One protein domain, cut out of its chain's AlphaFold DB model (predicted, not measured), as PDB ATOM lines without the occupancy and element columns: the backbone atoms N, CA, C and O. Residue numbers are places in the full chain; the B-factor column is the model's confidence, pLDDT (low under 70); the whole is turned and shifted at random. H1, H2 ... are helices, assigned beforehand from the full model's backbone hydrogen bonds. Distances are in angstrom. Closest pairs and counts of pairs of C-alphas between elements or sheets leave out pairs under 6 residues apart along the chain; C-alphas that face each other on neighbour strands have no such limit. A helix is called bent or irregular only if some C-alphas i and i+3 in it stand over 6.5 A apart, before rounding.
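This is residues 221 to 403 of the 442 residues of an uncharacterized protein of Puccinia graminis f. sp. tritici (strain CRL 75-36-700-3 / race SCCL) (UniProt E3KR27). An elongated all-helical body has one very long helix, H1, along one side, two helices, H2 and H5, running beside it through the middle, and H4 and H7 packed on the side away from H1, with H6 near both. The short H3 lies in a loopy, low-confidence end, and at the other end residues 256 to 261 stick out. The printed part has 183 residues with seven named helices, H1 to H7 in chain order, and no named strand. It is compact, with a radius of gyration of the C-alphas of 18.4 A, and spans 60 by 35 by 30 A.

H1, residues 221 to 257, is the longest helix at 53.8 A, from C-alpha 221 at (-52.774, -13.915, -14.588) to C-alpha 257 at (-104.351, -14.579, 0.766). H2, residues 267 to 291, measures 36.1 A. H5, residues 341 to 363, measures 33.5 A; it is irregular, with C-alphas 342 and 345 7.5 A apart. H4, residues 313 to 334, measures 33.0 A. H3 is residues 302 to 306, 6.3 A; H6 is residues 369 to 380, 16.4 A. H7, residues 382 to 394, measures 18.7 A and ends with C-alpha 394 at (-88.740, 5.744, 1.398).

H1, H2 and H5 form a bundle, three helices running alongside one another. H1 touches H5, closest at the C-alphas of Leu 241 and Cys 353, 6.0 A, at a shallow tilt of 23 degrees, opposite ways. H1 and H2, a helical hairpin, only just touch, with 3 pairs of C-alphas within 8 A, the closest Asn 245 and Asp 277 at 6.7 A. H2 touches H5 with residues 273 to 280 alone, closest at the C-alphas of Ile 276 and Ser 350, 6.9 A. H4 touches H2 at a steep tilt of 39 degrees, with the C-alphas of Val 283 and Tyr 322 closest at 5.5 A. H7 touches H5, closest at the C-alphas of Ser 344 and Gly 394, 6.3 A. H6 touches no helix but is near H4, H5 and H7. H3 touches H2, closest at the C-alphas of Ile 290 and Leu 302, 5.9 A. H1 is apart from H3, H4, H6 and H7. Every O i to N i+4 pair is within hydrogen-bond range in H1, H2, H3 and H7; H4 has 15 of 18, H5 16 of 19 and H6 7 of 8.

The C-alphas farthest apart, of Pro 261 and Thr 308, are 60.5 A from each other. The printed part has no cut and no long link. Mean pLDDT of the printed part is 80.1; residues 255 to 265, 296 to 312 and 403 are under 70.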
ATOM      1  N   VAL A 221     -52.272 -13.978 -15.973       70.69
ATOM      2  CA  VAL A 221     -52.774 -13.915 -14.588       70.69
ATOM      3  C   VAL A 221     -53.702 -12.713 -14.396       70.69
ATOM      4  O   VAL A 221     -54.793 -12.881 -13.857       70.69
ATOM      5  N   SER A 222     -53.337 -11.535 -14.911       75.44
ATOM      6  CA  SER A 222     -54.186 -10.338 -14.855       75.44
ATOM      7  C   SER A 222     -55.500 -10.519 -15.630       75.44
ATOM      8  O   SER A 222     -56.570 -10.150 -15.147       75.44
ATOM      9  N   ALA A 223     -55.464 -11.153 -16.807       76.81
ATOM     10  CA  ALA A 223     -56.667 -11.463 -17.581       76.81
ATOM     11  C   ALA A 223     -57.602 -12.442 -16.848       76.81
ATOM     12  O   ALA A 223     -58.821 -12.261 -16.864       76.81
ATOM     13  N   LEU A 224     -57.040 -13.453 -16.176       76.19
ATOM     14  CA  LEU A 224     -57.800 -14.396 -15.351       76.19
ATOM     15  C   LEU A 224     -58.416 -13.719 -14.121       76.19
ATOM     16  O   LEU A 224     -59.574 -13.989 -13.805       76.19
ATOM     17  N   GLU A 225     -57.686 -12.822 -13.461       78.38
ATOM     18  CA  GLU A 225     -58.189 -12.045 -12.322       78.38
ATOM     19  C   GLU A 225     -59.336 -11.113 -12.740       78.38
ATOM     20  O   GLU A 225     -60.388 -11.090 -12.099       78.38
ATOM     21  N   ASN A 226     -59.206 -10.442 -13.887       83.75
ATOM     22  CA  ASN A 226     -60.274  -9.619 -14.461       83.75
ATOM     23  C   ASN A 226     -61.534 -10.437 -14.792       83.75
ATOM     24  O   ASN A 226     -62.659  -9.971 -14.585       83.75
ATOM     25  N   LEU A 227     -61.364 -11.670 -15.277       85.00
ATOM     26  CA  LEU A 227     -62.466 -12.586 -15.574       85.00
ATOM     27  C   LEU A 227     -63.130 -13.126 -14.298       85.00
ATOM     28  O   LEU A 227     -64.355 -13.235 -14.238       85.00
ATOM     29  N   ALA A 228     -62.338 -13.420 -13.265       86.19
ATOM     30  CA  ALA A 228     -62.839 -13.806 -11.950       86.19
ATOM     31  C   ALA A 228     -63.637 -12.666 -11.299       86.19
ATOM     32  O   ALA A 228     -64.722 -12.908 -10.769       86.19
ATOM     33  N   GLN A 229     -63.164 -11.422 -11.415       88.69
ATOM     34  CA  GLN A 229     -63.904 -10.251 -10.948       88.69
ATOM     35  C   GLN A 229     -65.212 -10.066 -11.728       88.69
ATOM     36  O   GLN A 229     -66.254  -9.829 -11.121       88.69
ATOM     37  N   LYS A 230     -65.184 -10.237 -13.058       88.69
ATOM     38  CA  LYS A 230     -66.393 -10.196 -13.898       88.69
ATOM     39  C   LYS A 230     -67.421 -11.237 -13.481       88.69
ATOM     40  O   LYS A 230     -68.605 -10.922 -13.392       88.69
ATOM     41  N   GLN A 231     -66.974 -12.452 -13.179       89.38
ATOM     42  CA  GLN A 231     -67.845 -13.491 -12.641       89.38
ATOM     43  C   GLN A 231     -68.430 -13.096 -11.281       89.38
ATOM     44  O   GLN A 231     -69.629 -13.242 -11.082       89.38
ATOM     45  N   ALA A 232     -67.608 -12.594 -10.358       89.06
ATOM     46  CA  ALA A 232     -68.063 -12.221  -9.022       89.06
ATOM     47  C   ALA A 232     -69.106 -11.090  -9.059       89.06
ATOM     48  O   ALA A 232     -70.110 -11.152  -8.345       89.06
ATOM     49  N   ASP A 233     -68.897 -10.090  -9.916       89.50
ATOM     50  CA  ASP A 233     -69.837  -8.986 -10.111       89.50
ATOM     51  C   ASP A 233     -71.154  -9.475 -10.732       89.50
ATOM     52  O   ASP A 233     -72.232  -9.075 -10.287       89.50
ATOM     53  N   TYR A 234     -71.077 -10.389 -11.706       89.75
ATOM     54  CA  TYR A 234     -72.254 -11.031 -12.291       89.75
ATOM     55  C   TYR A 234     -73.029 -11.853 -11.249       89.75
ATOM     56  O   TYR A 234     -74.233 -11.674 -11.094       89.75
ATOM     57  N   ASP A 235     -72.345 -12.694 -10.468       88.56
ATOM     58  CA  ASP A 235     -72.970 -13.499  -9.411       88.56
ATOM     59  C   ASP A 235     -73.617 -12.616  -8.337       88.56
ATOM     60  O   ASP A 235     -74.659 -12.965  -7.779       88.56
ATOM     61  N   SER A 236     -73.004 -11.471  -8.022       89.06
ATOM     62  CA  SER A 236     -73.571 -10.470  -7.116       89.06
ATOM     63  C   SER A 236     -74.874  -9.887  -7.672       89.06
ATOM     64  O   SER A 236     -75.868  -9.834  -6.942       89.06
ATOM     65  N   MET A 237     -74.888  -9.511  -8.953       89.12
ATOM     66  CA  MET A 237     -76.074  -9.012  -9.651       89.12
ATOM     67  C   MET A 237     -77.193 -10.064  -9.682       89.12
ATOM     68  O   MET A 237     -78.314  -9.767  -9.271       89.12
ATOM     69  N   THR A 238     -76.901 -11.304 -10.084       87.31
ATOM     70  CA  THR A 238     -77.901 -12.386 -10.149       87.31
ATOM     71  C   THR A 238     -78.472 -12.722  -8.772       87.31
ATOM     72  O   THR A 238     -79.682 -12.842  -8.624       87.31
ATOM     73  N   LYS A 239     -77.640 -12.772  -7.722       88.75
ATOM     74  CA  LYS A 239     -78.128 -12.985  -6.346       88.75
ATOM     75  C   LYS A 239     -79.081 -11.887  -5.877       88.75
ATOM     76  O   LYS A 239     -79.987 -12.166  -5.090       88.75
ATOM     77  N   LEU A 240     -78.845 -10.639  -6.287       87.56
ATOM     78  CA  LEU A 240     -79.738  -9.527  -5.965       87.56
ATOM     79  C   LEU A 240     -81.062  -9.652  -6.726       87.56
ATOM     80  O   LEU A 240     -82.111  -9.445  -6.115       87.56
ATOM     81  N   LEU A 241     -81.012 -10.038  -8.002       86.81
ATOM     82  CA  LEU A 241     -82.194 -10.305  -8.824       86.81
ATOM     83  C   LEU A 241     -83.048 -11.427  -8.218       86.81
ATOM     84  O   LEU A 241     -84.209 -11.199  -7.897       86.81
ATOM     85  N   ASP A 242     -82.454 -12.588  -7.933       87.12
ATOM     86  CA  ASP A 242     -83.157 -13.736  -7.341       87.12
ATOM     87  C   ASP A 242     -83.823 -13.379  -6.006       87.12
ATOM     88  O   ASP A 242     -84.967 -13.755  -5.727       87.12
ATOM     89  N   TRP A 243     -83.106 -12.634  -5.160       87.38
ATOM     90  CA  TRP A 243     -83.642 -12.181  -3.883       87.38
ATOM     91  C   TRP A 243     -84.817 -11.213  -4.071       87.38
ATOM     92  O   TRP A 243     -85.837 -11.358  -3.398       87.38
ATOM     93  N   THR A 244     -84.691 -10.260  -4.992       87.00
ATOM     94  CA  THR A 244     -85.739  -9.275  -5.287       87.00
ATOM     95  C   THR A 244     -86.983  -9.960  -5.844       87.00
ATOM     96  O   THR A 244     -88.082  -9.730  -5.344       87.00
ATOM     97  N   ASN A 245     -86.808 -10.897  -6.775       85.19
ATOM     98  CA  ASN A 245     -87.890 -11.679  -7.371       85.19
ATOM     99  C   ASN A 245     -88.632 -12.511  -6.324       85.19
ATOM    100  O   ASN A 245     -89.860 -12.623  -6.352       85.19
ATOM    101  N   ARG A 246     -87.910 -13.053  -5.337       87.31
ATOM    102  CA  ARG A 246     -88.530 -13.733  -4.198       87.31
ATOM    103  C   ARG A 246     -89.379 -12.786  -3.351       87.31
ATOM    104  O   ARG A 246     -90.482 -13.167  -2.967       87.31
ATOM    105  N   GLU A 247     -88.898 -11.581  -3.055       85.38
ATOM    106  CA  GLU A 247     -89.678 -10.598  -2.291       85.38
ATOM    107  C   GLU A 247     -90.904 -10.114  -3.079       85.38
ATOM    108  O   GLU A 247     -91.990 -10.056  -2.510       85.38
ATOM    109  N   ILE A 248     -90.773  -9.869  -4.388       85.50
ATOM    110  CA  ILE A 248     -91.893  -9.533  -5.284       85.50
ATOM    111  C   ILE A 248     -92.970 -10.632  -5.241       85.50
ATOM    112  O   ILE A 248     -94.152 -10.343  -5.048       85.50
ATOM    113  N   ARG A 249     -92.569 -11.908  -5.327       84.56
ATOM    114  CA  ARG A 249     -93.495 -13.048  -5.204       84.56
ATOM    115  C   ARG A 249     -94.202 -13.095  -3.852       84.56
ATOM    116  O   ARG A 249     -95.382 -13.437  -3.810       84.56
ATOM    117  N   ILE A 250     -93.516 -12.741  -2.763       83.19
ATOM    118  CA  ILE A 250     -94.141 -12.632  -1.437       83.19
ATOM    119  C   ILE A 250     -95.212 -11.538  -1.452       83.19
ATOM    120  O   ILE A 250     -96.316 -11.798  -0.979       83.19
ATOM    121  N   VAL A 251     -94.934 -10.366  -2.039       82.44
ATOM    122  CA  VAL A 251     -95.934  -9.287  -2.177       82.44
ATOM    123  C   VAL A 251     -97.171  -9.779  -2.929       82.44
ATOM    124  O   VAL A 251     -98.292  -9.578  -2.459       82.44
ATOM    125  N   PHE A 252     -96.988 -10.474  -4.054       79.31
ATOM    126  CA  PHE A 252     -98.113 -11.020  -4.820       79.31
ATOM    127  C   PHE A 252     -98.899 -12.076  -4.037       79.31
ATOM    128  O   PHE A 252    -100.127 -12.040  -4.034       79.31
ATOM    129  N   ALA A 253     -98.219 -12.978  -3.326       78.81
ATOM    130  CA  ALA A 253     -98.880 -14.007  -2.525       78.81
ATOM    131  C   ALA A 253     -99.700 -13.408  -1.369       78.81
ATOM    132  O   ALA A 253    -100.820 -13.853  -1.121       78.81
ATOM    133  N   THR A 254     -99.181 -12.373  -0.698       73.44
ATOM    134  CA  THR A 254     -99.890 -11.707   0.408       73.44
ATOM    135  C   THR A 254    -101.187 -11.030  -0.032       73.44
ATOM    136  O   THR A 254    -102.139 -11.000   0.735       73.44
ATOM    137  N   GLN A 255    -101.275 -10.570  -1.281       68.31
ATOM    138  CA  GLN A 255    -102.512  -9.978  -1.797       68.31
ATOM    139  C   GLN A 255    -103.594 -10.993  -2.146       68.31
ATOM    140  O   GLN A 255    -104.775 -10.671  -2.099       68.31
ATOM    141  N   ILE A 256    -103.202 -12.210  -2.521       63.69
ATOM    142  CA  ILE A 256    -104.150 -13.279  -2.854       63.69
ATOM    143  C   ILE A 256    -104.753 -13.876  -1.573       63.69
ATOM    144  O   ILE A 256    -105.908 -14.296  -1.570       63.69
ATOM    145  N   LEU A 257    -103.972 -13.928  -0.490       59.16
ATOM    146  CA  LEU A 257    -104.351 -14.579   0.766       59.16
ATOM    147  C   LEU A 257    -105.107 -13.676   1.749       59.16
ATOM    148  O   LEU A 257    -105.830 -14.199   2.596       59.16
ATOM    149  N   GLU A 258    -104.982 -12.353   1.649       52.22
ATOM    150  CA  GLU A 258    -105.591 -11.438   2.611       52.22
ATOM    151  C   GLU A 258    -106.584 -10.475   1.948       52.22
ATOM    152  O   GLU A 258    -106.210  -9.510   1.288       52.22
ATOM    153  N   ASN A 259    -107.872 -10.643   2.268       52.47
ATOM    154  CA  ASN A 259    -108.864  -9.560   2.229       52.47
ATOM    155  C   ASN A 259    -108.568  -8.518   3.339       52.47
ATOM    156  O   ASN A 259    -109.474  -8.121   4.073       52.47
ATOM    157  N   ALA A 260    -107.299  -8.136   3.539       53.53
ATOM    158  CA  ALA A 260    -106.866  -7.188   4.560       53.53
ATOM    159  C   ALA A 260    -106.825  -5.771   3.960       53.53
ATOM    160  O   ALA A 260    -105.917  -5.452   3.191       53.53
ATOM    161  N   PRO A 261    -107.777  -4.887   4.309       55.12
ATOM    162  CA  PRO A 261    -107.860  -3.543   3.733       55.12
ATOM    163  C   PRO A 261    -106.658  -2.644   4.080       55.12
ATOM    164  O   PRO A 261    -106.408  -1.673   3.374       55.12
ATOM    165  N   GLU A 262    -105.884  -2.965   5.126       54.03
ATOM    166  CA  GLU A 262    -104.704  -2.192   5.556       54.03
ATOM    167  C   GLU A 262    -103.421  -2.507   4.759       54.03
ATOM    168  O   GLU A 262    -102.467  -1.728   4.781       54.03
ATOM    169  N   LEU A 263    -103.400  -3.622   4.019       59.19
ATOM    170  CA  LEU A 263    -102.279  -4.058   3.173       59.19
ATOM    171  C   LEU A 263    -102.568  -3.886   1.677       59.19
ATOM    172  O   LEU A 263    -101.803  -4.372   0.845       59.19
ATOM    173  N   HIS A 264    -103.644  -3.167   1.335       61.44
ATOM    174  CA  HIS A 264    -104.025  -2.901  -0.046       61.44
ATOM    175  C   HIS A 264    -102.886  -2.178  -0.774       61.44
ATOM    176  O   HIS A 264    -102.602  -1.000  -0.544       61.44
ATOM    177  N   VAL A 265    -102.204  -2.905  -1.651       63.94
ATOM    178  CA  VAL A 265    -101.216  -2.332  -2.561       63.94
ATOM    179  C   VAL A 265    -101.984  -1.735  -3.726       63.94
ATOM    180  O   VAL A 265    -102.908  -2.357  -4.246       63.94
ATOM    181  N   ASP A 266    -101.622  -0.521  -4.127       72.25
ATOM    182  CA  ASP A 266    -102.204   0.059  -5.326       72.25
ATOM    183  C   ASP A 266    -101.903  -0.836  -6.537       72.25
ATOM    184  O   ASP A 266    -100.787  -1.344  -6.692       72.25
ATOM    185  N   LYS A 267    -102.904  -1.023  -7.401       75.75
ATOM    186  CA  LYS A 267    -102.798  -1.903  -8.570       75.75
ATOM    187  C   LYS A 267    -101.623  -1.494  -9.462       75.75
ATOM    188  O   LYS A 267    -100.900  -2.356  -9.956       75.75
ATOM    189  N   SER A 268    -101.377  -0.188  -9.564       81.25
ATOM    190  CA  SER A 268    -100.271   0.354 -10.353       81.25
ATOM    191  C   SER A 268     -98.887  -0.012  -9.792       81.25
ATOM    192  O   SER A 268     -97.975  -0.325 -10.553       81.25
ATOM    193  N   GLY A 269     -98.719  -0.079  -8.464       81.94
ATOM    194  CA  GLY A 269     -97.450  -0.470  -7.842       81.94
ATOM    195  C   GLY A 269     -97.093  -1.939  -8.093       81.94
ATOM    196  O   GLY A 269     -95.924  -2.289  -8.225       81.94
ATOM    197  N   ILE A 270     -98.102  -2.801  -8.196       80.38
ATOM    198  CA  ILE A 270     -97.952  -4.229  -8.515       80.38
ATOM    199  C   ILE A 270     -97.550  -4.407  -9.972       80.38
ATOM    200  O   ILE A 270     -96.637  -5.177 -10.257       80.38
ATOM    201  N   GLU A 271     -98.246  -3.718 -10.875       84.75
ATOM    202  CA  GLU A 271     -97.958  -3.740 -12.310       84.75
ATOM    203  C   GLU A 271     -96.524  -3.275 -12.571       84.75
ATOM    204  O   GLU A 271     -95.781  -3.983 -13.241       84.75
ATOM    205  N   MET A 272     -96.084  -2.200 -11.910       88.75
ATOM    206  CA  MET A 272     -94.696  -1.734 -11.981       88.75
ATOM    207  C   MET A 272     -93.686  -2.790 -11.499       88.75
ATOM    208  O   MET A 272     -92.671  -3.012 -12.153       88.75
ATOM    209  N   LEU A 273     -93.950  -3.490 -10.386       87.62
ATOM    210  CA  LEU A 273     -93.051  -4.555  -9.919       87.62
ATOM    211  C   LEU A 273     -92.981  -5.740 -10.894       87.62
ATOM    212  O   LEU A 273     -91.910  -6.327 -11.036       87.62
ATOM    213  N   LYS A 274     -94.097  -6.090 -11.551       87.31
ATOM    214  CA  LYS A 274     -94.117  -7.122 -12.602       87.31
ATOM    215  C   LYS A 274     -93.311  -6.685 -13.814       87.31
ATOM    216  O   LYS A 274     -92.476  -7.446 -14.285       87.31
ATOM    217  N   GLU A 275     -93.523  -5.454 -14.265       91.50
ATOM    218  CA  GLU A 275     -92.832  -4.901 -15.425       91.50
ATOM    219  C   GLU A 275     -91.314  -4.861 -15.197       91.50
ATOM    220  O   GLU A 275     -90.545  -5.258 -16.070       91.50
ATOM    221  N   ILE A 276     -90.869  -4.496 -13.988       89.81
ATOM    222  CA  ILE A 276     -89.447  -4.567 -13.629       89.81
ATOM    223  C   ILE A 276     -88.914  -6.008 -13.657       89.81
ATOM    224  O   ILE A 276     -87.832  -6.226 -14.200       89.81
ATOM    225  N   ASP A 277     -89.620  -6.978 -13.067       87.50
ATOM    226  CA  ASP A 277     -89.185  -8.388 -13.055       87.50
ATOM    227  C   ASP A 277     -89.050  -8.949 -14.484       87.50
ATOM    228  O   ASP A 277     -88.035  -9.564 -14.840       87.50
ATOM    229  N   GLU A 278     -90.045  -8.673 -15.327       90.06
ATOM    230  CA  GLU A 278     -90.087  -9.102 -16.724       90.06
ATOM    231  C   GLU A 278     -88.951  -8.470 -17.537       90.06
ATOM    232  O   GLU A 278     -88.162  -9.192 -18.155       90.06
ATOM    233  N   GLU A 279     -88.799  -7.145 -17.488       92.75
ATOM    234  CA  GLU A 279     -87.774  -6.436 -18.260       92.75
ATOM    235  C   GLU A 279     -86.350  -6.763 -17.775       92.75
ATOM    236  O   GLU A 279     -85.452  -6.974 -18.597       92.75
ATOM    237  N   LEU A 280     -86.117  -6.907 -16.461       90.88
ATOM    238  CA  LEU A 280     -84.813  -7.347 -15.940       90.88
ATOM    239  C   LEU A 280     -84.456  -8.741 -16.460       90.88
ATOM    240  O   LEU A 280     -83.315  -8.981 -16.865       90.88
ATOM    241  N   THR A 281     -85.428  -9.652 -16.474       89.25
ATOM    242  CA  THR A 281     -85.237 -11.016 -16.970       89.25
ATOM    243  C   THR A 281     -84.953 -11.022 -18.474       89.25
ATOM    244  O   THR A 281     -84.024 -11.700 -18.927       89.25
ATOM    245  N   VAL A 282     -85.705 -10.241 -19.256       91.31
ATOM    246  CA  VAL A 282     -85.511 -10.102 -20.708       91.31
ATOM    247  C   VAL A 282     -84.114  -9.561 -21.019       91.31
ATOM    248  O   VAL A 282     -83.376 -10.177 -21.797       91.31
ATOM    249  N   VAL A 283     -83.707  -8.466 -20.375       91.12
ATOM    250  CA  VAL A 283     -82.401  -7.834 -20.612       91.12
ATOM    251  C   VAL A 283     -81.249  -8.730 -20.157       91.12
ATOM    252  O   VAL A 283     -80.272  -8.871 -20.897       91.12
ATOM    253  N   ALA A 284     -81.355  -9.392 -18.999       88.88
ATOM    254  CA  ALA A 284     -80.326 -10.317 -18.517       88.88
ATOM    255  C   ALA A 284     -80.110 -11.493 -19.486       88.88
ATOM    256  O   ALA A 284     -78.971 -11.821 -19.836       88.88
ATOM    257  N   ASN A 285     -81.198 -12.093 -19.977       88.69
ATOM    258  CA  ASN A 285     -81.138 -13.201 -20.931       88.69
ATOM    259  C   ASN A 285     -80.602 -12.761 -22.300       88.69
ATOM    260  O   ASN A 285     -79.818 -13.486 -22.926       88.69
ATOM    261  N   ALA A 286     -80.984 -11.567 -22.760       88.69
ATOM    262  CA  ALA A 286     -80.466 -11.004 -23.997       88.69
ATOM    263  C   ALA A 286     -78.964 -10.697 -23.876       88.69
ATOM    264  O   ALA A 286     -78.193 -11.068 -24.761       88.69
ATOM    265  N   ALA A 287     -78.516 -10.134 -22.749       87.38
ATOM    266  CA  ALA A 287     -77.101  -9.887 -22.480       87.38
ATOM    267  C   ALA A 287     -76.281 -11.191 -22.466       87.38
ATOM    268  O   ALA A 287     -75.236 -11.264 -23.114       87.38
ATOM    269  N   LEU A 288     -76.769 -12.246 -21.805       86.12
ATOM    270  CA  LEU A 288     -76.135 -13.570 -21.844       86.12
ATOM    271  C   LEU A 288     -76.055 -14.135 -23.264       86.12
ATOM    272  O   LEU A 288     -75.034 -14.704 -23.648       86.12
ATOM    273  N   SER A 289     -77.117 -13.966 -24.050       86.25
ATOM    274  CA  SER A 289     -77.177 -14.460 -25.427       86.25
ATOM    275  C   SER A 289     -76.238 -13.701 -26.367       86.25
ATOM    276  O   SER A 289     -75.700 -14.291 -27.295       86.25
ATOM    277  N   ILE A 290     -76.022 -12.406 -26.137       83.38
ATOM    278  CA  ILE A 290     -75.177 -11.550 -26.983       83.38
ATOM    279  C   ILE A 290     -73.696 -11.700 -26.616       83.38
ATOM    280  O   ILE A 290     -72.832 -11.863 -27.485       83.38
ATOM    281  N   TYR A 291     -73.395 -11.646 -25.319       81.38
ATOM    282  CA  TYR A 291     -72.025 -11.548 -24.819       81.38
ATOM    283  C   TYR A 291     -71.466 -12.874 -24.301       81.38
ATOM    284  O   TYR A 291     -70.259 -12.978 -24.091       81.38
ATOM    285  N   GLY A 292     -72.315 -13.890 -24.147       79.44
ATOM    286  CA  GLY A 292     -71.950 -15.165 -23.552       79.44
ATOM    287  C   GLY A 292     -71.827 -15.096 -22.026       79.44
ATOM    288  O   GLY A 292     -72.010 -14.043 -21.408       79.44
ATOM    289  N   PRO A 293     -71.498 -16.231 -21.384       81.38
ATOM    290  CA  PRO A 293     -71.258 -16.276 -19.949       81.38
ATOM    291  C   PRO A 293     -70.130 -15.319 -19.530       81.38
ATOM    292  O   PRO A 293     -69.158 -15.170 -20.274       81.38
ATOM    293  N   PRO A 294     -70.161 -14.754 -18.312       79.38
ATOM    294  CA  PRO A 294     -69.101 -13.878 -17.789       79.38
ATOM    295  C   PRO A 294     -67.694 -14.503 -17.816       79.38
ATOM    296  O   PRO A 294     -66.712 -13.772 -17.913       79.38
ATOM    297  N   LYS A 295     -67.588 -15.843 -17.818       75.06
ATOM    298  CA  LYS A 295     -66.319 -16.582 -17.969       75.06
ATOM    299  C   LYS A 295     -65.753 -16.603 -19.388       75.06
ATOM    300  O   LYS A 295     -64.676 -17.154 -19.608       75.06
ATOM    301  N   THR A 296     -66.476 -16.076 -20.371       66.06
ATOM    302  CA  THR A 296     -65.993 -16.024 -21.748       66.06
ATOM    303  C   THR A 296     -65.205 -14.733 -21.995       66.06
ATOM    304  O   THR A 296     -65.688 -13.640 -21.688       66.06
ATOM    305  N   PRO A 297     -63.975 -14.834 -22.535       57.84
ATOM    306  CA  PRO A 297     -63.218 -13.677 -22.993       57.84
ATOM    307  C   PRO A 297     -64.001 -12.867 -24.043       57.84
ATOM    308  O   PRO A 297     -64.719 -13.477 -24.841       57.84
ATOM    309  N   PRO A 298     -63.818 -11.533 -24.119       51.78
ATOM    310  CA  PRO A 298     -64.527 -10.664 -25.065       51.78
ATOM    311  C   PRO A 298     -64.410 -11.121 -26.525       51.78
ATOM    312  O   PRO A 298     -65.384 -11.058 -27.269       51.78
ATOM    313  N   GLU A 299     -63.260 -11.672 -26.918       45.34
ATOM    314  CA  GLU A 299     -63.018 -12.206 -28.268       45.34
ATOM    315  C   GLU A 299     -63.883 -13.420 -28.627       45.34
ATOM    316  O   GLU A 299     -64.102 -13.721 -29.799       45.34
ATOM    317  N   LYS A 300     -64.406 -14.126 -27.620       50.62
ATOM    318  CA  LYS A 300     -65.295 -15.279 -27.800       50.62
ATOM    319  C   LYS A 300     -66.776 -14.897 -27.747       50.62
ATOM    320  O   LYS A 300     -67.603 -15.776 -28.002       50.62
ATOM    321  N   SER A 301     -67.099 -13.632 -27.453       55.72
ATOM    322  CA  SER A 301     -68.468 -13.113 -27.497       55.72
ATOM    323  C   SER A 301     -69.007 -13.142 -28.929       55.72
ATOM    324  O   SER A 301     -68.269 -12.952 -29.902       55.72
ATOM    325  N   LEU A 302     -70.301 -13.431 -29.082       53.53
ATOM    326  CA  LEU A 302     -70.895 -13.681 -30.397       53.53
ATOM    327  C   LEU A 302     -70.887 -12.434 -31.290       53.53
ATOM    328  O   LEU A 302     -70.816 -12.580 -32.509       53.53
ATOM    329  N   LEU A 303     -70.863 -11.231 -30.704       51.47
ATOM    330  CA  LEU A 303     -70.729  -9.960 -31.424       51.47
ATOM    331  C   LEU A 303     -69.383  -9.801 -32.145       51.47
ATOM    332  O   LEU A 303     -69.364  -9.329 -33.279       51.47
ATOM    333  N   LEU A 304     -68.262 -10.216 -31.542       46.38
ATOM    334  CA  LEU A 304     -66.955 -10.063 -32.195       46.38
ATOM    335  C   LEU A 304     -66.757 -11.096 -33.317       46.38
ATOM    336  O   LEU A 304     -66.166 -10.787 -34.348       46.38
ATOM    337  N   LYS A 305     -67.320 -12.302 -33.163       49.31
ATOM    338  CA  LYS A 305     -67.284 -13.355 -34.198       49.31
ATOM    339  C   LYS A 305     -68.111 -13.030 -35.441       49.31
ATOM    340  O   LYS A 305     -67.820 -13.546 -36.515       49.31
ATOM    341  N   SER A 306     -69.151 -12.215 -35.297       47.91
ATOM    342  CA  SER A 306     -70.120 -11.919 -36.358       47.91
ATOM    343  C   SER A 306     -69.889 -10.572 -37.046       47.91
ATOM    344  O   SER A 306     -70.543 -10.275 -38.040       47.91
ATOM    345  N   SER A 307     -68.891  -9.792 -36.612       46.34
ATOM    346  CA  SER A 307     -68.472  -8.572 -37.316       46.34
ATOM    347  C   SER A 307     -67.933  -8.839 -38.734       46.34
ATOM    348  O   SER A 307     -67.773  -7.894 -39.503       46.34
ATOM    349  N   THR A 308     -67.674 -10.101 -39.099       47.25
ATOM    350  CA  THR A 308     -67.140 -10.485 -40.416       47.25
ATOM    351  C   THR A 308     -68.136 -11.265 -41.283       47.25
ATOM    352  O   THR A 308     -67.866 -11.476 -42.462       47.25
ATOM    353  N   GLN A 309     -69.291 -11.694 -40.754       50.34
ATOM    354  CA  GLN A 309     -70.295 -12.454 -41.510       50.34
ATOM    355  C   GLN A 309     -71.710 -12.156 -41.008       50.34
ATOM    356  O   GLN A 309     -71.947 -12.132 -39.805       50.34
ATOM    357  N   LEU A 310     -72.630 -11.961 -41.960       49.88
ATOM    358  CA  LEU A 310     -74.083 -11.816 -41.802       49.88
ATOM    359  C   LEU A 310     -74.611 -12.419 -40.485       49.88
ATOM    360  O   LEU A 310     -74.708 -13.636 -40.329       49.88
ATOM    361  N   LEU A 311     -74.944 -11.551 -39.527       59.28
ATOM    362  CA  LEU A 311     -75.572 -11.928 -38.262       59.28
ATOM    363  C   LEU A 311     -76.852 -12.733 -38.541       59.28
ATOM    364  O   LEU A 311     -77.735 -12.279 -39.269       59.28
ATOM    365  N   HIS A 312     -76.963 -13.923 -37.948       68.94
ATOM    366  CA  HIS A 312     -78.155 -14.765 -38.067       68.94
ATOM    367  C   HIS A 312     -79.413 -13.995 -37.592       68.94
ATOM    368  O   HIS A 312     -79.342 -13.335 -36.549       68.94
ATOM    369  N   PRO A 313     -80.575 -14.097 -38.275       75.81
ATOM    370  CA  PRO A 313     -81.776 -13.307 -37.961       75.81
ATOM    371  C   PRO A 313     -82.230 -13.378 -36.494       75.81
ATOM    372  O   PRO A 313     -82.680 -12.385 -35.928       75.81
ATOM    373  N   SER A 314     -82.045 -14.531 -35.844       77.25
ATOM    374  CA  SER A 314     -82.351 -14.703 -34.415       77.25
ATOM    375  C   SER A 314     -81.481 -13.819 -33.507       77.25
ATOM    376  O   SER A 314     -81.993 -13.193 -32.584       77.25
ATOM    377  N   LEU A 315     -80.181 -13.681 -33.800       78.81
ATOM    378  CA  LEU A 315     -79.279 -12.840 -33.006       78.81
ATOM    379  C   LEU A 315     -79.578 -11.348 -33.213       78.81
ATOM    380  O   LEU A 315     -79.499 -10.578 -32.260       78.81
ATOM    381  N   MET A 316     -79.987 -10.947 -34.423       81.94
ATOM    382  CA  MET A 316     -80.446  -9.577 -34.689       81.94
ATOM    383  C   MET A 316     -81.678  -9.213 -33.857       81.94
ATOM    384  O   MET A 316     -81.721  -8.128 -33.275       81.94
ATOM    385  N   ASN A 317     -82.641 -10.131 -33.740       87.38
ATOM    386  CA  ASN A 317     -83.806  -9.937 -32.879       87.38
ATOM    387  C   ASN A 317     -83.393  -9.788 -31.410       87.38
ATOM    388  O   ASN A 317     -83.849  -8.863 -30.747       87.38
ATOM    389  N   THR A 318     -82.477 -10.622 -30.914       87.31
ATOM    390  CA  THR A 318     -81.982 -10.517 -29.532       87.31
ATOM    391  C   THR A 318     -81.247  -9.201 -29.270       87.31
ATOM    392  O   THR A 318     -81.461  -8.575 -28.232       87.31
ATOM    393  N   VAL A 319     -80.414  -8.739 -30.209       86.88
ATOM    394  CA  VAL A 319     -79.739  -7.433 -30.109       86.88
ATOM    395  C   VAL A 319     -80.754  -6.291 -30.099       86.88
ATOM    396  O   VAL A 319     -80.582  -5.338 -29.341       86.88
ATOM    397  N   LYS A 320     -81.818  -6.383 -30.903       90.19
ATOM    398  CA  LYS A 320     -82.907  -5.401 -30.905       90.19
ATOM    399  C   LYS A 320     -83.631  -5.367 -29.557       90.19
ATOM    400  O   LYS A 320     -83.727  -4.297 -28.966       90.19
ATOM    401  N   VAL A 321     -84.044  -6.528 -29.044       91.25
ATOM    402  CA  VAL A 321     -84.684  -6.664 -27.722       91.25
ATOM    403  C   VAL A 321     -83.801  -6.070 -26.624       91.25
ATOM    404  O   VAL A 321     -84.280  -5.298 -25.803       91.25
ATOM    405  N   TYR A 322     -82.497  -6.352 -26.646       90.69
ATOM    406  CA  TYR A 322     -81.554  -5.777 -25.689       90.69
ATOM    407  C   TYR A 322     -81.485  -4.246 -25.780       90.69
ATOM    408  O   TYR A 322     -81.569  -3.561 -24.765       90.69
ATOM    409  N   LYS A 323     -81.363  -3.696 -26.995       88.69
ATOM    410  CA  LYS A 323     -81.293  -2.242 -27.209       88.69
ATOM    411  C   LYS A 323     -82.571  -1.517 -26.795       88.69
ATOM    412  O   LYS A 323     -82.476  -0.390 -26.325       88.69
ATOM    413  N   GLU A 324     -83.732  -2.140 -26.966       91.12
ATOM    414  CA  GLU A 324     -85.026  -1.578 -26.561       91.12
ATOM    415  C   GLU A 324     -85.289  -1.737 -25.056       91.12
ATOM    416  O   GLU A 324     -85.882  -0.850 -24.447       91.12
ATOM    417  N   GLY A 325     -84.808  -2.818 -24.437       92.06
ATOM    418  CA  GLY A 325     -85.003  -3.085 -23.009       92.06
ATOM    419  C   GLY A 325     -84.188  -2.171 -22.087       92.06
ATOM    420  O   GLY A 325     -84.665  -1.789 -21.021       92.06
ATOM    421  N   ILE A 326     -82.979  -1.752 -22.487       90.81
ATOM    422  CA  ILE A 326     -82.147  -0.856 -21.658       90.81
ATOM    423  C   ILE A 326     -82.849   0.493 -21.370       90.81
ATOM    424  O   ILE A 326     -82.926   0.867 -20.196       90.81
ATOM    425  N   PRO A 327     -83.401   1.220 -22.365       90.94
ATOM    426  CA  PRO A 327     -84.210   2.414 -22.116       90.94
ATOM    427  C   PRO A 327     -85.442   2.156 -21.243       90.94
ATOM    428  O   PRO A 327     -85.710   2.955 -20.353       90.94
ATOM    429  N   ARG A 328     -86.150   1.032 -21.428       92.62
ATOM    430  CA  ARG A 328     -87.320   0.685 -20.599       92.62
ATOM    431  C   ARG A 328     -86.954   0.506 -19.132       92.62
ATOM    432  O   ARG A 328     -87.599   1.076 -18.260       92.62
ATOM    433  N   LEU A 329     -85.867  -0.211 -18.849       92.00
ATOM    434  CA  LEU A 329     -85.339  -0.328 -17.487       92.00
ATOM    435  C   LEU A 329     -84.973   1.038 -16.896       92.00
ATOM    436  O   LEU A 329     -85.171   1.273 -15.704       92.00
ATOM    437  N   PHE A 330     -84.450   1.948 -17.718       89.50
ATOM    438  CA  PHE A 330     -84.159   3.309 -17.282       89.50
ATOM    439  C   PHE A 330     -85.434   4.107 -16.981       89.50
ATOM    440  O   PHE A 330     -85.470   4.805 -15.973       89.50
ATOM    441  N   GLU A 331     -86.491   3.981 -17.782       90.75
ATOM    442  CA  GLU A 331     -87.794   4.597 -17.499       90.75
ATOM    443  C   GLU A 331     -88.392   4.056 -16.193       90.75
ATOM    444  O   GLU A 331     -88.726   4.833 -15.294       90.75
ATOM    445  N   LEU A 332     -88.407   2.730 -16.031       91.06
ATOM    446  CA  LEU A 332     -88.896   2.045 -14.831       91.06
ATOM    447  C   LEU A 332     -88.150   2.441 -13.558       91.06
ATOM    448  O   LEU A 332     -88.742   2.476 -12.477       91.06
ATOM    449  N   LEU A 333     -86.862   2.775 -13.671       88.94
ATOM    450  CA  LEU A 333     -86.080   3.286 -12.551       88.94
ATOM    451  C   LEU A 333     -86.727   4.551 -11.963       88.94
ATOM    452  O   LEU A 333     -86.846   4.655 -10.742       88.94
ATOM    453  N   TYR A 334     -87.176   5.479 -12.813       86.06
ATOM    454  CA  TYR A 334     -87.771   6.756 -12.398       86.06
ATOM    455  C   TYR A 334     -89.282   6.703 -12.200       86.06
ATOM    456  O   TYR A 334     -89.839   7.630 -11.602       86.06
ATOM    457  N   THR A 335     -89.945   5.633 -12.637       87.06
ATOM    458  CA  THR A 335     -91.368   5.440 -12.378       87.06
ATOM    459  C   THR A 335     -91.624   5.448 -10.860       87.06
ATOM    460  O   THR A 335     -90.994   4.698 -10.097       87.06
ATOM    461  N   PRO A 336     -92.505   6.336 -10.367       79.12
ATOM    462  CA  PRO A 336     -92.821   6.397  -8.951       79.12
ATOM    463  C   PRO A 336     -93.525   5.108  -8.528       79.12
ATOM    464  O   PRO A 336     -94.527   4.705  -9.110       79.12
ATOM    465  N   ALA A 337     -92.998   4.466  -7.487       72.06
ATOM    466  CA  ALA A 337     -93.594   3.267  -6.928       72.06
ATOM    467  C   ALA A 337     -94.682   3.657  -5.923       72.06
ATOM    468  O   ALA A 337     -94.390   4.029  -4.786       72.06
ATOM    469  N   THR A 338     -95.943   3.548  -6.325       78.19
ATOM    470  CA  THR A 338     -97.135   3.688  -5.468       78.19
ATOM    471  C   THR A 338     -97.355   2.417  -4.639       78.19
ATOM    472  O   THR A 338     -98.408   1.787  -4.652       78.19
ATOM    473  N   LEU A 339     -96.328   1.985  -3.910       78.19
ATOM    474  CA  LEU A 339     -96.439   0.843  -3.007       78.19
ATOM    475  C   LEU A 339     -96.912   1.316  -1.632       78.19
ATOM    476  O   LEU A 339     -96.512   2.382  -1.160       78.19
ATOM    477  N   SER A 340     -97.729   0.493  -0.964       78.44
ATOM    478  CA  SER A 340     -98.023   0.692   0.459       78.44
ATOM    479  C   SER A 340     -96.703   0.842   1.233       78.44
ATOM    480  O   SER A 340     -95.741   0.132   0.906       78.44
ATOM    481  N   PRO A 341     -96.624   1.719   2.257       77.31
ATOM    482  CA  PRO A 341     -95.399   1.939   3.025       77.31
ATOM    483  C   PRO A 341     -94.744   0.638   3.484       77.31
ATOM    484  O   PRO A 341     -93.522   0.517   3.440       77.31
ATOM    485  N   TYR A 342     -95.548  -0.370   3.835       79.38
ATOM    486  CA  TYR A 342     -95.068  -1.686   4.243       79.38
ATOM    487  C   TYR A 342     -94.173  -2.361   3.188       79.38
ATOM    488  O   TYR A 342     -93.136  -2.927   3.540       79.38
ATOM    489  N   TYR A 343     -94.517  -2.235   1.902       81.94
ATOM    490  CA  TYR A 343     -93.800  -2.829   0.768       81.94
ATOM    491  C   TYR A 343     -92.824  -1.872   0.071       81.94
ATOM    492  O   TYR A 343     -92.217  -2.255  -0.929       81.94
ATOM    493  N   SER A 344     -92.606  -0.657   0.590       82.62
ATOM    494  CA  SER A 344     -91.702   0.325  -0.035       82.62
ATOM    495  C   SER A 344     -90.283  -0.217  -0.246       82.62
ATOM    496  O   SER A 344     -89.622   0.099  -1.233       82.62
ATOM    497  N   TYR A 345     -89.833  -1.111   0.639       83.56
ATOM    498  CA  TYR A 345     -88.531  -1.762   0.537       83.56
ATOM    499  C   TYR A 345     -88.379  -2.641  -0.716       83.56
ATOM    500  O   TYR A 345     -87.261  -2.783  -1.208       83.56
ATOM    501  N   VAL A 346     -89.472  -3.222  -1.226       86.12
ATOM    502  CA  VAL A 346     -89.459  -4.057  -2.438       86.12
ATOM    503  C   VAL A 346     -89.259  -3.178  -3.662       86.12
ATOM    504  O   VAL A 346     -88.397  -3.476  -4.475       86.12
ATOM    505  N   GLY A 347     -89.954  -2.039  -3.740       86.94
ATOM    506  CA  GLY A 347     -89.731  -1.061  -4.811       86.94
ATOM    507  C   GLY A 347     -88.285  -0.565  -4.852       86.94
ATOM    508  O   GLY A 347     -87.678  -0.493  -5.919       86.94
ATOM    509  N   ILE A 348     -87.691  -0.305  -3.684       86.25
ATOM    510  CA  ILE A 348     -86.279   0.090  -3.598       86.25
ATOM    511  C   ILE A 348     -85.367  -1.050  -4.046       86.25
ATOM    512  O   ILE A 348     -84.444  -0.805  -4.812       86.25
ATOM    513  N   ALA A 349     -85.625  -2.287  -3.613       86.88
ATOM    514  CA  ALA A 349     -84.862  -3.455  -4.047       86.88
ATOM    515  C   ALA A 349     -84.897  -3.653  -5.572       86.88
ATOM    516  O   ALA A 349     -83.849  -3.873  -6.180       86.88
ATOM    517  N   SER A 350     -86.071  -3.500  -6.187       89.00
ATOM    518  CA  SER A 350     -86.260  -3.558  -7.639       89.00
ATOM    519  C   SER A 350     -85.420  -2.509  -8.362       89.00
ATOM    520  O   SER A 350     -84.635  -2.848  -9.249       89.00
ATOM    521  N   LYS A 351     -85.473  -1.251  -7.911       89.44
ATOM    522  CA  LYS A 351     -84.638  -0.167  -8.453       89.44
ATOM    523  C   LYS A 351     -83.143  -0.421  -8.235       89.44
ATOM    524  O   LYS A 351     -82.344  -0.208  -9.145       89.44
ATOM    525  N   SER A 352     -82.750  -0.953  -7.074       89.19
ATOM    526  CA  SER A 352     -81.366  -1.367  -6.810       89.19
ATOM    527  C   SER A 352     -80.880  -2.431  -7.789       89.19
ATOM    528  O   SER A 352     -79.710  -2.413  -8.167       89.19
ATOM    529  N   CYS A 353     -81.748  -3.362  -8.192       90.19
ATOM    530  CA  CYS A 353     -81.398  -4.408  -9.145       90.19
ATOM    531  C   CYS A 353     -81.109  -3.828 -10.536       90.19
ATOM    532  O   CYS A 353     -80.092  -4.177 -11.139       90.19
ATOM    533  N   ILE A 354     -81.931  -2.877 -10.995       91.69
ATOM    534  CA  ILE A 354     -81.702  -2.132 -12.245       91.69
ATOM    535  C   ILE A 354     -80.349  -1.415 -12.201       91.69
ATOM    536  O   ILE A 354     -79.520  -1.576 -13.096       91.69
ATOM    537  N   LEU A 355     -80.084  -0.675 -11.120       90.81
ATOM    538  CA  LEU A 355     -78.819   0.042 -10.946       90.81
ATOM    539  C   LEU A 355     -77.613  -0.899 -10.934       90.81
ATOM    540  O   LEU A 355     -76.599  -0.596 -11.562       90.81
ATOM    541  N   LYS A 356     -77.723  -2.055 -10.267       90.25
ATOM    542  CA  LYS A 356     -76.651  -3.056 -10.224       90.25
ATOM    543  C   LYS A 356     -76.384  -3.664 -11.600       90.25
ATOM    544  O   LYS A 356     -75.226  -3.895 -11.951       90.25
ATOM    545  N   MET A 357     -77.433  -3.884 -12.389       91.00
ATOM    546  CA  MET A 357     -77.306  -4.343 -13.767       91.00
ATOM    547  C   MET A 357     -76.599  -3.301 -14.634       91.00
ATOM    548  O   MET A 357     -75.639  -3.637 -15.323       91.00
ATOM    549  N   PHE A 358     -77.001  -2.033 -14.563       90.56
ATOM    550  CA  PHE A 358     -76.334  -0.966 -15.310       90.56
ATOM    551  C   PHE A 358     -74.882  -0.753 -14.878       90.56
ATOM    552  O   PHE A 358     -74.020  -0.562 -15.735       90.56
ATOM    553  N   GLU A 359     -74.578  -0.864 -13.581       89.19
ATOM    554  CA  GLU A 359     -73.200  -0.841 -13.078       89.19
ATOM    555  C   GLU A 359     -72.360  -1.959 -13.713       89.19
ATOM    556  O   GLU A 359     -71.272  -1.695 -14.228       89.19
ATOM    557  N   TYR A 360     -72.878  -3.191 -13.738       90.06
ATOM    558  CA  TYR A 360     -72.206  -4.324 -14.377       90.06
ATOM    559  C   TYR A 360     -72.007  -4.095 -15.885       90.06
ATOM    560  O   TYR A 360     -70.895  -4.246 -16.398       90.06
ATOM    561  N   LEU A 361     -73.061  -3.694 -16.601       88.81
ATOM    562  CA  LEU A 361     -73.009  -3.496 -18.051       88.81
ATOM    563  C   LEU A 361     -72.046  -2.367 -18.447       88.81
ATOM    564  O   LEU A 361     -71.272  -2.540 -19.390       88.81
ATOM    565  N   SER A 362     -72.043  -1.251 -17.714       87.81
ATOM    566  CA  SER A 362     -71.104  -0.139 -17.922       87.81
ATOM    567  C   SER A 362     -69.663  -0.564 -17.624       87.81
ATOM    568  O   SER A 362     -68.783  -0.429 -18.476       87.81
ATOM    569  N   LYS A 363     -69.417  -1.194 -16.464       88.06
ATOM    570  CA  LYS A 363     -68.072  -1.631 -16.047       88.06
ATOM    571  C   LYS A 363     -67.388  -2.526 -17.085       88.06
ATOM    572  O   LYS A 363     -66.176  -2.426 -17.278       88.06
ATOM    573  N   TYR A 364     -68.156  -3.378 -17.763       86.94
ATOM    574  CA  TYR A 364     -67.641  -4.326 -18.754       86.94
ATOM    575  C   TYR A 364     -67.868  -3.909 -20.212       86.94
ATOM    576  O   TYR A 364     -67.673  -4.742 -21.101       86.94
ATOM    577  N   LYS A 365     -68.220  -2.640 -20.477       85.94
ATOM    578  CA  LYS A 365     -68.437  -2.088 -21.832       85.94
ATOM    579  C   LYS A 365     -69.472  -2.877 -22.649       85.94
ATOM    580  O   LYS A 365     -69.310  -3.097 -23.848       85.94
ATOM    581  N   MET A 366     -70.514  -3.354 -21.975       85.94
ATOM    582  CA  MET A 366     -71.637  -4.100 -22.556       85.94
ATOM    583  C   MET A 366     -72.861  -3.199 -22.784       85.94
ATOM    584  O   MET A 366     -73.832  -3.622 -23.407       85.94
ATOM    585  N   MET A 367     -72.840  -1.962 -22.286       83.12
ATOM    586  CA  MET A 367     -73.896  -0.976 -22.509       83.12
ATOM    587  C   MET A 367     -73.660  -0.221 -23.832       83.12
ATOM    588  O   MET A 367     -72.509   0.073 -24.159       83.12
ATOM    589  N   PRO A 368     -74.710   0.098 -24.612       81.38
ATOM    590  CA  PRO A 368     -74.589   1.020 -25.741       81.38
ATOM    591  C   PRO A 368     -74.061   2.387 -25.275       81.38
ATOM    592  O   PRO A 368     -74.525   2.911 -24.263       81.38
ATOM    593  N   THR A 369     -73.076   2.948 -25.980       77.81
ATOM    594  CA  THR A 369     -72.327   4.141 -25.537       77.81
ATOM    595  C   THR A 369     -73.191   5.399 -25.444       77.81
ATOM    596  O   THR A 369     -73.024   6.200 -24.528       77.81
ATOM    597  N   ASP A 370     -74.148   5.545 -26.357       78.31
ATOM    598  CA  ASP A 370     -75.168   6.594 -26.362       78.31
ATOM    599  C   ASP A 370     -76.023   6.576 -25.084       78.31
ATOM    600  O   ASP A 370     -76.281   7.621 -24.481       78.31
ATOM    601  N   LEU A 371     -76.401   5.381 -24.627       78.50
ATOM    602  CA  LEU A 371     -77.192   5.192 -23.410       78.50
ATOM    603  C   LEU A 371     -76.343   5.295 -22.139       78.50
ATOM    604  O   LEU A 371     -76.808   5.820 -21.127       78.50
ATOM    605  N   GLU A 372     -75.098   4.819 -22.177       82.62
ATOM    606  CA  GLU A 372     -74.186   4.846 -21.031       82.62
ATOM    607  C   GLU A 372     -73.855   6.282 -20.598       82.62
ATOM    608  O   GLU A 372     -73.838   6.593 -19.401       82.62
ATOM    609  N   ASP A 373     -73.630   7.174 -21.564       83.19
ATOM    610  CA  ASP A 373     -73.371   8.587 -21.300       83.19
ATOM    611  C   ASP A 373     -74.603   9.278 -20.711       83.19
ATOM    612  O   ASP A 373     -74.491   9.945 -19.678       83.19
ATOM    613  N   GLY A 374     -75.785   9.054 -21.293       83.56
ATOM    614  CA  GLY A 374     -77.048   9.588 -20.775       83.56
ATOM    615  C   GLY A 374     -77.345   9.125 -19.346       83.56
ATOM    616  O   GLY A 374     -77.622   9.950 -18.467       83.56
ATOM    617  N   PHE A 375     -77.202   7.823 -19.078       83.75
ATOM    618  CA  PHE A 375     -77.367   7.243 -17.743       83.75
ATOM    619  C   PHE A 375     -76.407   7.886 -16.739       83.75
ATOM    620  O   PHE A 375     -76.823   8.409 -15.702       83.75
ATOM    621  N   ARG A 376     -75.111   7.900 -17.064       83.56
ATOM    622  CA  ARG A 376     -74.066   8.405 -16.170       83.56
ATOM    623  C   ARG A 376     -74.226   9.895 -15.882       83.56
ATOM    624  O   ARG A 376     -74.019  10.306 -14.739       83.56
ATOM    625  N   MET A 377     -74.596  10.692 -16.885       85.81
ATOM    626  CA  MET A 377     -74.873  12.121 -16.704       85.81
ATOM    627  C   MET A 377     -76.098  12.342 -15.819       85.81
ATOM    628  O   MET A 377     -76.046  13.168 -14.907       85.81
ATOM    629  N   THR A 378     -77.163  11.564 -16.018       87.19
ATOM    630  CA  THR A 378     -78.388  11.685 -15.219       87.19
ATOM    631  C   THR A 378     -78.139  11.308 -13.759       87.19
ATOM    632  O   THR A 378     -78.436  12.108 -12.871       87.19
ATOM    633  N   MET A 379     -77.505  10.159 -13.495       84.50
ATOM    634  CA  MET A 379     -77.257   9.673 -12.129       84.50
ATOM    635  C   MET A 379     -76.283  10.553 -11.333       84.50
ATOM    636  O   MET A 379     -76.390  10.632 -10.111       84.50
ATOM    637  N   LYS A 380     -75.342  11.228 -12.007       87.88
ATOM    638  CA  LYS A 380     -74.385  12.151 -11.368       87.88
ATOM    639  C   LYS A 380     -74.891  13.590 -11.272       87.88
ATOM    640  O   LYS A 380     -74.255  14.410 -10.608       87.88
ATOM    641  N   SER A 381     -76.000  13.916 -11.933       90.75
ATOM    642  CA  SER A 381     -76.602  15.244 -11.849       90.75
ATOM    643  C   SER A 381     -77.134  15.521 -10.432       90.75
ATOM    644  O   SER A 381     -77.499  14.584  -9.715       90.75
ATOM    645  N   PRO A 382     -77.249  16.797 -10.016       90.25
ATOM    646  CA  PRO A 382     -77.883  17.144  -8.745       90.25
ATOM    647  C   PRO A 382     -79.290  16.551  -8.591       90.25
ATOM    648  O   PRO A 382     -79.625  16.062  -7.517       90.25
ATOM    649  N   ALA A 383     -80.080  16.531  -9.672       87.88
ATOM    650  CA  ALA A 383     -81.424  15.957  -9.679       87.88
ATOM    651  C   ALA A 383     -81.409  14.433  -9.472       87.88
ATOM    652  O   ALA A 383     -82.203  13.918  -8.688       87.88
ATOM    653  N   GLY A 384     -80.479  13.717 -10.113       88.00
ATOM    654  CA  GLY A 384     -80.307  12.272  -9.930       88.00
ATOM    655  C   GLY A 384     -79.885  11.912  -8.505       88.00
ATOM    656  O   GLY A 384     -80.451  11.006  -7.900       88.00
ATOM    657  N   LEU A 385     -78.952  12.669  -7.920       87.31
ATOM    658  CA  LEU A 385     -78.530  12.483  -6.526       87.31
ATOM    659  C   LEU A 385     -79.649  12.807  -5.526       87.31
ATOM    660  O   LEU A 385     -79.808  12.101  -4.527       87.31
ATOM    661  N   GLU A 386     -80.435  13.854  -5.784       87.69
ATOM    662  CA  GLU A 386     -81.617  14.174  -4.979       87.69
ATOM    663  C   GLU A 386     -82.668  13.062  -5.073       87.69
ATOM    664  O   GLU A 386     -83.234  12.661  -4.053       87.69
ATOM    665  N   TRP A 387     -82.895  12.529  -6.275       89.25
ATOM    666  CA  TRP A 387     -83.792  11.403  -6.507       89.25
ATOM    667  C   TRP A 387     -83.332  10.149  -5.748       89.25
ATOM    668  O   TRP A 387     -84.112   9.606  -4.964       89.25
ATOM    669  N   ILE A 388     -82.051   9.769  -5.859       85.69
ATOM    670  CA  ILE A 388     -81.442   8.677  -5.078       85.69
ATOM    671  C   ILE A 388     -81.722   8.867  -3.580       85.69
ATOM    672  O   ILE A 388     -82.178   7.952  -2.893       85.69
ATOM    673  N   ALA A 389     -81.465  10.071  -3.059       84.50
ATOM    674  CA  ALA A 389     -81.644  10.360  -1.642       84.50
ATOM    675  C   ALA A 389     -83.111  10.231  -1.198       84.50
ATOM    676  O   ALA A 389     -83.368   9.718  -0.105       84.50
ATOM    677  N   LYS A 390     -84.065  10.670  -2.030       84.19
ATOM    678  CA  LYS A 390     -85.505  10.536  -1.762       84.19
ATOM    679  C   LYS A 390     -85.944   9.073  -1.758       84.19
ATOM    680  O   LYS A 390     -86.598   8.653  -0.805       84.19
ATOM    681  N   GLU A 391     -85.533   8.291  -2.753       83.38
ATOM    682  CA  GLU A 391     -85.859   6.860  -2.835       83.38
ATOM    683  C   GLU A 391     -85.317   6.090  -1.624       83.38
ATOM    684  O   GLU A 391     -86.055   5.348  -0.977       83.38
ATOM    685  N   MET A 392     -84.061   6.334  -1.231       80.50
ATOM    686  CA  MET A 392     -83.456   5.672  -0.067       80.50
ATOM    687  C   MET A 392     -84.196   5.968   1.245       80.50
ATOM    688  O   MET A 392     -84.257   5.110   2.127       80.50
ATOM    689  N   GLN A 393     -84.756   7.170   1.403       77.56
ATOM    690  CA  GLN A 393     -85.533   7.510   2.597       77.56
ATOM    691  C   GLN A 393     -86.886   6.800   2.650       77.56
ATOM    692  O   GLN A 393     -87.361   6.510   3.751       77.56
ATOM    693  N   GLY A 394     -87.469   6.464   1.495       72.94
ATOM    694  CA  GLY A 394     -88.740   5.744   1.398       72.94
ATOM    695  C   GLY A 394     -88.748   4.412   2.158       72.94
ATOM    696  O   GLY A 394     -89.781   4.001   2.691       72.94
ATOM    697  N   ALA A 395     -87.581   3.771   2.297       70.06
ATOM    698  CA  ALA A 395     -87.433   2.504   3.013       70.06
ATOM    699  C   ALA A 395     -87.685   2.631   4.518       70.06
ATOM    700  O   ALA A 395     -88.012   1.646   5.180       70.06
ATOM    701  N   PHE A 396     -87.503   3.831   5.066       77.06
ATOM    702  CA  PHE A 396     -87.500   4.076   6.502       77.06
ATOM    703  C   PHE A 396     -88.669   4.944   6.973       77.06
ATOM    704  O   PHE A 396     -88.681   5.376   8.130       77.06
ATOM    705  N   LEU A 397     -89.640   5.196   6.092       73.94
ATOM    706  CA  LEU A 397     -90.860   5.909   6.443       73.94
ATOM    707  C   LEU A 397     -91.634   5.165   7.548       73.94
ATOM    708  O   LEU A 397     -91.610   3.931   7.601       73.94
ATOM    709  N   PRO A 398     -92.333   5.891   8.440       72.06
ATOM    710  CA  PRO A 398     -93.239   5.275   9.402       72.06
ATOM    711  C   PRO A 398     -94.244   4.349   8.702       72.06
ATOM    712  O   PRO A 398     -94.816   4.713   7.678       72.06
ATOM    713  N   GLY A 399     -94.442   3.145   9.241       73.38
ATOM    714  CA  GLY A 399     -95.307   2.124   8.637       73.38
ATOM    715  C   GLY A 399     -94.625   1.218   7.605       73.38
ATOM    716  O   GLY A 399     -95.248   0.258   7.157       73.38
ATOM    717  N   SER A 400     -93.355   1.450   7.250       77.75
ATOM    718  CA  SER A 400     -92.598   0.493   6.436       77.75
ATOM    719  C   SER A 400     -92.088  -0.699   7.248       77.75
ATOM    720  O   SER A 400     -91.891  -0.605   8.463       77.75
ATOM    721  N   LYS A 401     -91.776  -1.815   6.569       73.31
ATOM    722  CA  LYS A 401     -91.149  -3.011   7.178       73.31
ATOM    723  C   LYS A 401     -89.875  -2.687   7.972       73.31
ATOM    724  O   LYS A 401     -89.545  -3.386   8.929       73.31
ATOM    725  N   TYR A 402     -89.152  -1.637   7.577       75.25
ATOM    726  CA  TYR A 402     -87.912  -1.186   8.220       75.25
ATOM    727  C   TYR A 402     -88.038   0.183   8.898       75.25
ATOM    728  O   TYR A 402     -87.016   0.765   9.285       75.25
ATOM    729  N   GLY A 403     -89.263   0.688   9.045       68.38
ATOM    730  CA  GLY A 403     -89.549   2.008   9.574       68.38
ATOM    731  C   GLY A 403     -89.000   2.175  10.984       68.38
ATOM    732  O   GLY A 403     -88.996   1.248  11.798       68.38
TER     733      GLY A 403